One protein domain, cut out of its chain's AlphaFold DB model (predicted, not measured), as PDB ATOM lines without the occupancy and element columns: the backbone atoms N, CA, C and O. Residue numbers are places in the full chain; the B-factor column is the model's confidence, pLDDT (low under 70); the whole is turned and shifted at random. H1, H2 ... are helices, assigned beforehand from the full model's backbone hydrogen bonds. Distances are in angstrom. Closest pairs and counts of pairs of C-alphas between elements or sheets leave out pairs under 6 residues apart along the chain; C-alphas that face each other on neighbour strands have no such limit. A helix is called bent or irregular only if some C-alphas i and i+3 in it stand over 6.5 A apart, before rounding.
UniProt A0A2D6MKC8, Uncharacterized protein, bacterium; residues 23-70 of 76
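Overview. This is residues 23 to 70 of the 76 residues of an uncharacterized protein of bacterium (UniProt A0A2D6MKC8). What shape does the model show? It is a helical hairpin: the long helix H1 runs to one end of a rod, the chain turns at residues 47 and 48, and H2 folds back side by side with H1. What stands out at the ends? Residues 45 to 50, round the turn, stand free, while the first and last printed residues lie toward the other end. How large and of what class is it? The printed part has 48 residues with two named helices, H1 then H2, and no named strand, and its class is all helix. It is only just compact, close to loose, with a radius of gyration of the C-alphas of 11.5 A, and it spans 36 by 14 by 10 A.

Arrangement. How do H1, residues 23 to 46, and H2, residues 49 to 69, stand to each other? They touch, with 31 pairs of C-alphas within 8 A, and form a helical hairpin. Their lines stand at a shallow tilt of 17 degrees, opposite ways. Where are they closest? Their closest C-alphas are those of Leu 40 and Cys 55, 5.1 A apart. What do the backbones show? In H1 every O i to N i+4 pair is within hydrogen-bond range; in H2 15 of 17 are.

Along the chain. Where does H1 run? It goes from C-alpha 23 at (125.348, 157.853, 135.498) to C-alpha 46 at (121.582, 166.748, 169.136), 35.0 A. Where does H2 run? It goes from C-alpha 49 at (128.626, 161.665, 170.504) to C-alpha 69 at (132.223, 157.948, 140.041), 30.9 A. Is H2 even along its length? It is only just irregular: C-alphas 65 and 68 are 7.0 A apart.

Size, cuts and confidence. How long is it? The two C-alphas farthest apart, those of Arg 23 and Gly 47, are 36.6 A apart. Is anything missing or long? The printed part has no cut, and the link from H1 to H2 is tight, with 2 residues. Where is confidence low? The mean pLDDT of the printed part is 83.2, and residue 70 is under 70.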
ATOM      1  N   ARG A  23     126.081 156.601 135.264       78.25
ATOM      2  CA  ARG A  23     125.348 157.853 135.498       78.25
ATOM      3  C   ARG A  23     124.360 157.730 136.658       78.25
ATOM      4  O   ARG A  23     124.193 158.695 137.406       78.25
ATOM      5  N   GLU A  24     123.700 156.587 136.797       78.12
ATOM      6  CA  GLU A  24     122.755 156.306 137.879       78.12
ATOM      7  C   GLU A  24     123.485 156.086 139.197       78.12
ATOM      8  O   GLU A  24     123.190 156.786 140.164       78.12
ATOM      9  N   ALA A  25     124.521 155.247 139.207       77.31
ATOM     10  CA  ALA A  25     125.371 155.037 140.375       77.31
ATOM     11  C   ALA A  25     125.964 156.361 140.889       77.31
ATOM     12  O   ALA A  25     125.935 156.645 142.089       77.31
ATOM     13  N   ARG A  26     126.388 157.262 139.989       80.25
ATOM     14  CA  ARG A  26     126.844 158.618 140.345       80.25
ATOM     15  C   ARG A  26     125.747 159.477 140.983       80.25
ATOM     16  O   ARG A  26     126.031 160.262 141.888       80.25
ATOM     17  N   LYS A  27     124.502 159.394 140.502       83.50
ATOM     18  CA  LYS A  27     123.369 160.133 141.092       83.50
ATOM     19  C   LYS A  27     123.041 159.606 142.486       83.50
ATOM     20  O   LYS A  27     122.856 160.413 143.396       83.50
ATOM     21  N   VAL A  28     123.002 158.285 142.643       83.00
ATOM     22  CA  VAL A  28     122.689 157.619 143.910       83.00
ATOM     23  C   VAL A  28     123.760 157.935 144.954       83.00
ATOM     24  O   VAL A  28     123.439 158.501 145.994       83.00
ATOM     25  N   THR A  29     125.039 157.721 144.638       83.19
ATOM     26  CA  THR A  29     126.156 158.027 145.553       83.19
ATOM     27  C   THR A  29     126.270 159.520 145.884       83.19
ATOM     28  O   THR A  29     126.633 159.893 146.999       83.19
ATOM     29  N   LYS A  30     125.905 160.424 144.960       85.50
ATOM     30  CA  LYS A  30     125.795 161.866 145.261       85.50
ATOM     31  C   LYS A  30     124.693 162.152 146.285       85.50
ATOM     32  O   LYS A  30     124.916 162.957 147.191       85.50
ATOM     33  N   LYS A  31     123.512 161.549 146.114       86.38
ATOM     34  CA  LYS A  31     122.372 161.726 147.024       86.38
ATOM     35  C   LYS A  31     122.713 161.189 148.412       86.38
ATOM     36  O   LYS A  31     122.501 161.892 149.395       86.38
ATOM     37  N   ASP A  32     123.339 160.022 148.466       84.19
ATOM     38  CA  ASP A  32     123.745 159.368 149.706       84.19
ATOM     39  C   ASP A  32     124.754 160.191 150.520       84.19
ATOM     40  O   ASP A  32     124.519 160.502 151.686       84.19
ATOM     41  N   VAL A  33     125.812 160.711 149.880       85.38
ATOM     42  CA  VAL A  33     126.752 161.639 150.540       85.38
ATOM     43  C   VAL A  33     126.034 162.876 151.094       85.38
ATOM     44  O   VAL A  33     126.416 163.398 152.143       85.38
ATOM     45  N   SER A  34     125.006 163.374 150.403       86.75
ATOM     46  CA  SER A  34     124.214 164.507 150.888       86.75
ATOM     47  C   SER A  34     123.371 164.136 152.109       86.75
ATOM     48  O   SER A  34     123.300 164.923 153.051       86.75
ATOM     49  N   HIS A  35     122.754 162.953 152.114       85.81
ATOM     50  CA  HIS A  35     121.974 162.454 153.247       85.81
ATOM     51  C   HIS A  35     122.860 162.228 154.475       85.81
ATOM     52  O   HIS A  35     122.537 162.729 155.550       85.81
ATOM     53  N   ALA A  36     124.022 161.588 154.306       83.50
ATOM     54  CA  ALA A  36     124.981 161.363 155.385       83.50
ATOM     55  C   ALA A  36     125.478 162.678 156.014       83.50
ATOM     56  O   ALA A  36     125.600 162.777 157.232       83.50
ATOM     57  N   LYS A  37     125.699 163.731 155.210       87.56
ATOM     58  CA  LYS A  37     126.026 165.074 155.729       87.56
ATOM     59  C   LYS A  37     124.896 165.672 156.563       87.56
ATOM     60  O   LYS A  37     125.158 166.278 157.599       87.56
ATOM     61  N   THR A  38     123.654 165.533 156.107       88.00
ATOM     62  CA  THR A  38     122.487 166.031 156.843       88.00
ATOM     63  C   THR A  38     122.316 165.282 158.161       88.00
ATOM     64  O   THR A  38     122.140 165.930 159.188       88.00
ATOM     65  N   ALA A  39     122.439 163.952 158.146       82.44
ATOM     66  CA  ALA A  39     122.383 163.117 159.343       82.44
ATOM     67  C   ALA A  39     123.479 163.497 160.349       82.44
ATOM     68  O   ALA A  39     123.180 163.728 161.517       82.44
ATOM     69  N   LEU A  40     124.718 163.691 159.882       85.56
ATOM     70  CA  LEU A  40     125.823 164.147 160.724       85.56
ATOM     71  C   LEU A  40     125.539 165.514 161.365       85.56
ATOM     72  O   LEU A  40     125.781 165.698 162.553       85.56
ATOM     73  N   ARG A  41     124.979 166.468 160.609       88.69
ATOM     74  CA  ARG A  41     124.590 167.782 161.148       88.69
ATOM     75  C   ARG A  41     123.498 167.665 162.214       88.69
ATOM     76  O   ARG A  41     123.561 168.362 163.219       88.69
ATOM     77  N   ILE A  42     122.505 166.801 162.001       86.00
ATOM     78  CA  ILE A  42     121.442 166.548 162.984       86.00
ATOM     79  C   ILE A  42     122.037 165.932 164.255       86.00
ATOM     80  O   ILE A  42     121.754 166.425 165.344       86.00
ATOM     81  N   ALA A  43     122.907 164.928 164.124       85.19
ATOM     82  CA  ALA A  43     123.582 164.293 165.256       85.19
ATOM     83  C   ALA A  43     124.454 165.289 166.042       85.19
ATOM     84  O   ALA A  43     124.433 165.298 167.272       85.19
ATOM     85  N   HIS A  44     125.156 166.183 165.336       85.62
ATOM     86  CA  HIS A  44     125.951 167.250 165.944       85.62
ATOM     87  C   HIS A  44     125.079 168.245 166.723       85.62
ATOM     88  O   HIS A  44     125.417 168.622 167.841       85.62
ATOM     89  N   ASN A  45     123.926 168.631 166.170       88.31
ATOM     90  CA  ASN A  45     122.973 169.513 166.849       88.31
ATOM     91  C   ASN A  45     122.305 168.845 168.061       88.31
ATOM     92  O   ASN A  45     121.952 169.529 169.014       88.31
ATOM     93  N   ALA A  46     122.132 167.523 168.028       86.56
ATOM     94  CA  ALA A  46     121.582 166.748 169.136       86.56
ATOM     95  C   ALA A  46     122.602 166.485 170.262       86.56
ATOM     96  O   ALA A  46     122.214 165.993 171.319       86.56
ATOM     97  N   GLY A  47     123.894 166.772 170.050       87.38
ATOM     98  CA  GLY A  47     124.952 166.564 171.046       87.38
ATOM     99  C   GLY A  47     125.234 165.092 171.379       87.38
ATOM    100  O   GLY A  47     125.838 164.795 172.408       87.38
ATOM    101  N   LYS A  48     124.800 164.151 170.533       85.62
ATOM    102  CA  LYS A  48     124.938 162.709 170.778       85.62
ATOM    103  C   LYS A  48     126.227 162.165 170.163       85.62
ATOM    104  O   LYS A  48     126.246 161.783 168.995       85.62
ATOM    105  N   ALA A  49     127.294 162.088 170.958       84.06
ATOM    106  CA  ALA A  49     128.626 161.665 170.504       84.06
ATOM    107  C   ALA A  49     128.643 160.307 169.768       84.06
ATOM    108  O   ALA A  49     129.279 160.177 168.724       84.06
ATOM    109  N   GLU A  50     127.897 159.312 170.255       85.81
ATOM    110  CA  GLU A  50     127.823 157.992 169.611       85.81
ATOM    111  C   GLU A  50     127.122 158.029 168.246       85.81
ATOM    112  O   GLU A  50     127.542 157.354 167.304       85.81
ATOM    113  N   GLU A  51     126.063 158.831 168.104       82.94
ATOM    114  CA  GLU A  51     125.365 158.995 166.822       82.94
ATOM    115  C   GLU A  51     126.212 159.788 165.822       82.94
ATOM    116  O   GLU A  51     126.193 159.480 164.629       82.94
ATOM    117  N   ILE A  52     126.998 160.760 166.298       82.94
ATOM    118  CA  ILE A  52     127.963 161.502 165.479       82.94
ATOM    119  C   ILE A  52     128.994 160.534 164.898       82.94
ATOM    120  O   ILE A  52     129.152 160.497 163.680       82.94
ATOM    121  N   ALA A  53     129.617 159.690 165.729       87.25
ATOM    122  CA  ALA A  53     130.606 158.709 165.276       87.25
ATOM    123  C   ALA A  53     130.034 157.755 164.208       87.25
ATOM    124  O   ALA A  53     130.650 157.550 163.158       87.25
ATOM    125  N   LYS A  54     128.806 157.254 164.411       85.75
ATOM    126  CA  LYS A  54     128.095 156.428 163.416       85.75
ATOM    127  C   LYS A  54     127.832 157.188 162.110       85.75
ATOM    128  O   LYS A  54     127.980 156.636 161.019       85.75
ATOM    129  N   CYS A  55     127.449 158.462 162.191       85.31
ATOM    130  CA  CYS A  55     127.204 159.296 161.014       85.31
ATOM    131  C   CYS A  55     128.495 159.643 160.257       85.31
ATOM    132  O   CYS A  55     128.484 159.705 159.025       85.31
ATOM    133  N   GLU A  56     129.611 159.845 160.955       86.62
ATOM    134  CA  GLU A  56     130.923 160.069 160.340       86.62
ATOM    135  C   GLU A  56     131.419 158.835 159.591       86.62
ATOM    136  O   GLU A  56     131.926 158.952 158.470       86.62
ATOM    137  N   GLU A  57     131.237 157.650 160.173       87.44
ATOM    138  CA  GLU A  57     131.560 156.384 159.521       87.44
ATOM    139  C   GLU A  57     130.728 156.190 158.246       87.44
ATOM    140  O   GLU A  57     131.290 155.949 157.173       87.44
ATOM    141  N   ARG A  58     129.411 156.429 158.324       82.88
ATOM    142  CA  ARG A  58     128.514 156.421 157.155       82.88
ATOM    143  C   ARG A  58     128.944 157.427 156.087       82.88
ATOM    144  O   ARG A  58     129.010 157.088 154.907       82.88
ATOM    145  N   LEU A  59     129.312 158.649 156.475       84.62
ATOM    146  CA  LEU A  59     129.799 159.664 155.537       84.62
ATOM    147  C   LEU A  59     131.115 159.246 154.865       84.62
ATOM    148  O   LEU A  59     131.318 159.531 153.681       84.62
ATOM    149  N   ARG A  60     132.014 158.578 155.592       85.50
ATOM    150  CA  ARG A  60     133.268 158.050 155.042       85.50
ATOM    151  C   ARG A  60     132.997 156.931 154.033       85.50
ATOM    152  O   ARG A  60     133.579 156.964 152.947       85.50
ATOM    153  N   ALA A  61     132.094 156.003 154.346       82.75
ATOM    154  CA  ALA A  61     131.679 154.935 153.437       82.75
ATOM    155  C   ALA A  61     131.043 155.495 152.152       82.75
ATOM    156  O   ALA A  61     131.486 155.160 151.054       82.75
ATOM    157  N   ALA A  62     130.109 156.443 152.275       80.38
ATOM    158  CA  ALA A  62     129.464 157.099 151.135       80.38
ATOM    159  C   ALA A  62     130.473 157.831 150.228       80.38
ATOM    160  O   ALA A  62     130.359 157.817 149.001       80.38
ATOM    161  N   ARG A  63     131.502 158.465 150.812       82.75
ATOM    162  CA  ARG A  63     132.585 159.101 150.041       82.75
ATOM    163  C   ARG A  63     133.414 158.082 149.262       82.75
ATOM    164  O   ARG A  63     133.655 158.328 148.084       82.75
ATOM    165  N   ARG A  64     133.793 156.957 149.882       81.81
ATOM    166  CA  ARG A  64     134.502 155.856 149.201       81.81
ATOM    167  C   ARG A  64     133.661 155.257 148.077       81.81
ATOM    168  O   ARG A  64     134.160 155.089 146.976       81.81
ATOM    169  N   ALA A  65     132.370 155.024 148.318       75.38
ATOM    170  CA  ALA A  65     131.450 154.545 147.288       75.38
ATOM    171  C   ALA A  65     131.318 155.538 146.123       75.38
ATOM    172  O   ALA A  65     131.139 155.129 144.985       75.38
ATOM    173  N   ARG A  66     131.427 156.849 146.381       81.31
ATOM    174  CA  ARG A  66     131.339 157.895 145.354       81.31
ATOM    175  C   ARG A  66     132.639 158.078 144.562       81.31
ATOM    176  O   ARG A  66     132.563 158.469 143.402       81.31
ATOM    177  N   GLU A  67     133.803 157.840 145.161       77.06
ATOM    178  CA  GLU A  67     135.135 158.120 144.593       77.06
ATOM    179  C   GLU A  67     135.345 157.573 143.161       77.06
ATOM    180  O   GLU A  67     135.692 158.384 142.290       77.06
ATOM    181  N   PRO A  68     134.987 156.308 142.838       75.62
ATOM    182  CA  PRO A  68     135.075 155.769 141.472       75.62
ATOM    183  C   PRO A  68     134.228 156.529 140.437       75.62
ATOM    184  O   PRO A  68     134.490 156.471 139.237       75.62
ATOM    185  N   TYR A  69     133.204 157.261 140.887       73.69
ATOM    186  CA  TYR A  69     132.223 157.948 140.041       73.69
ATOM    187  C   TYR A  69     132.428 159.475 139.963       73.69
ATOM    188  O   TYR A  69     131.659 160.177 139.294       73.69
ATOM    189  N   ILE A  70     133.430 160.025 140.663       64.62
ATOM    190  CA  ILE A  70     133.821 161.449 140.579       64.62
ATOM    191  C   ILE A  70     134.972 161.621 139.593       64.62
ATOM    192  O   ILE A  70     134.949 162.555 138.791       64.62
TER     193      ILE A  70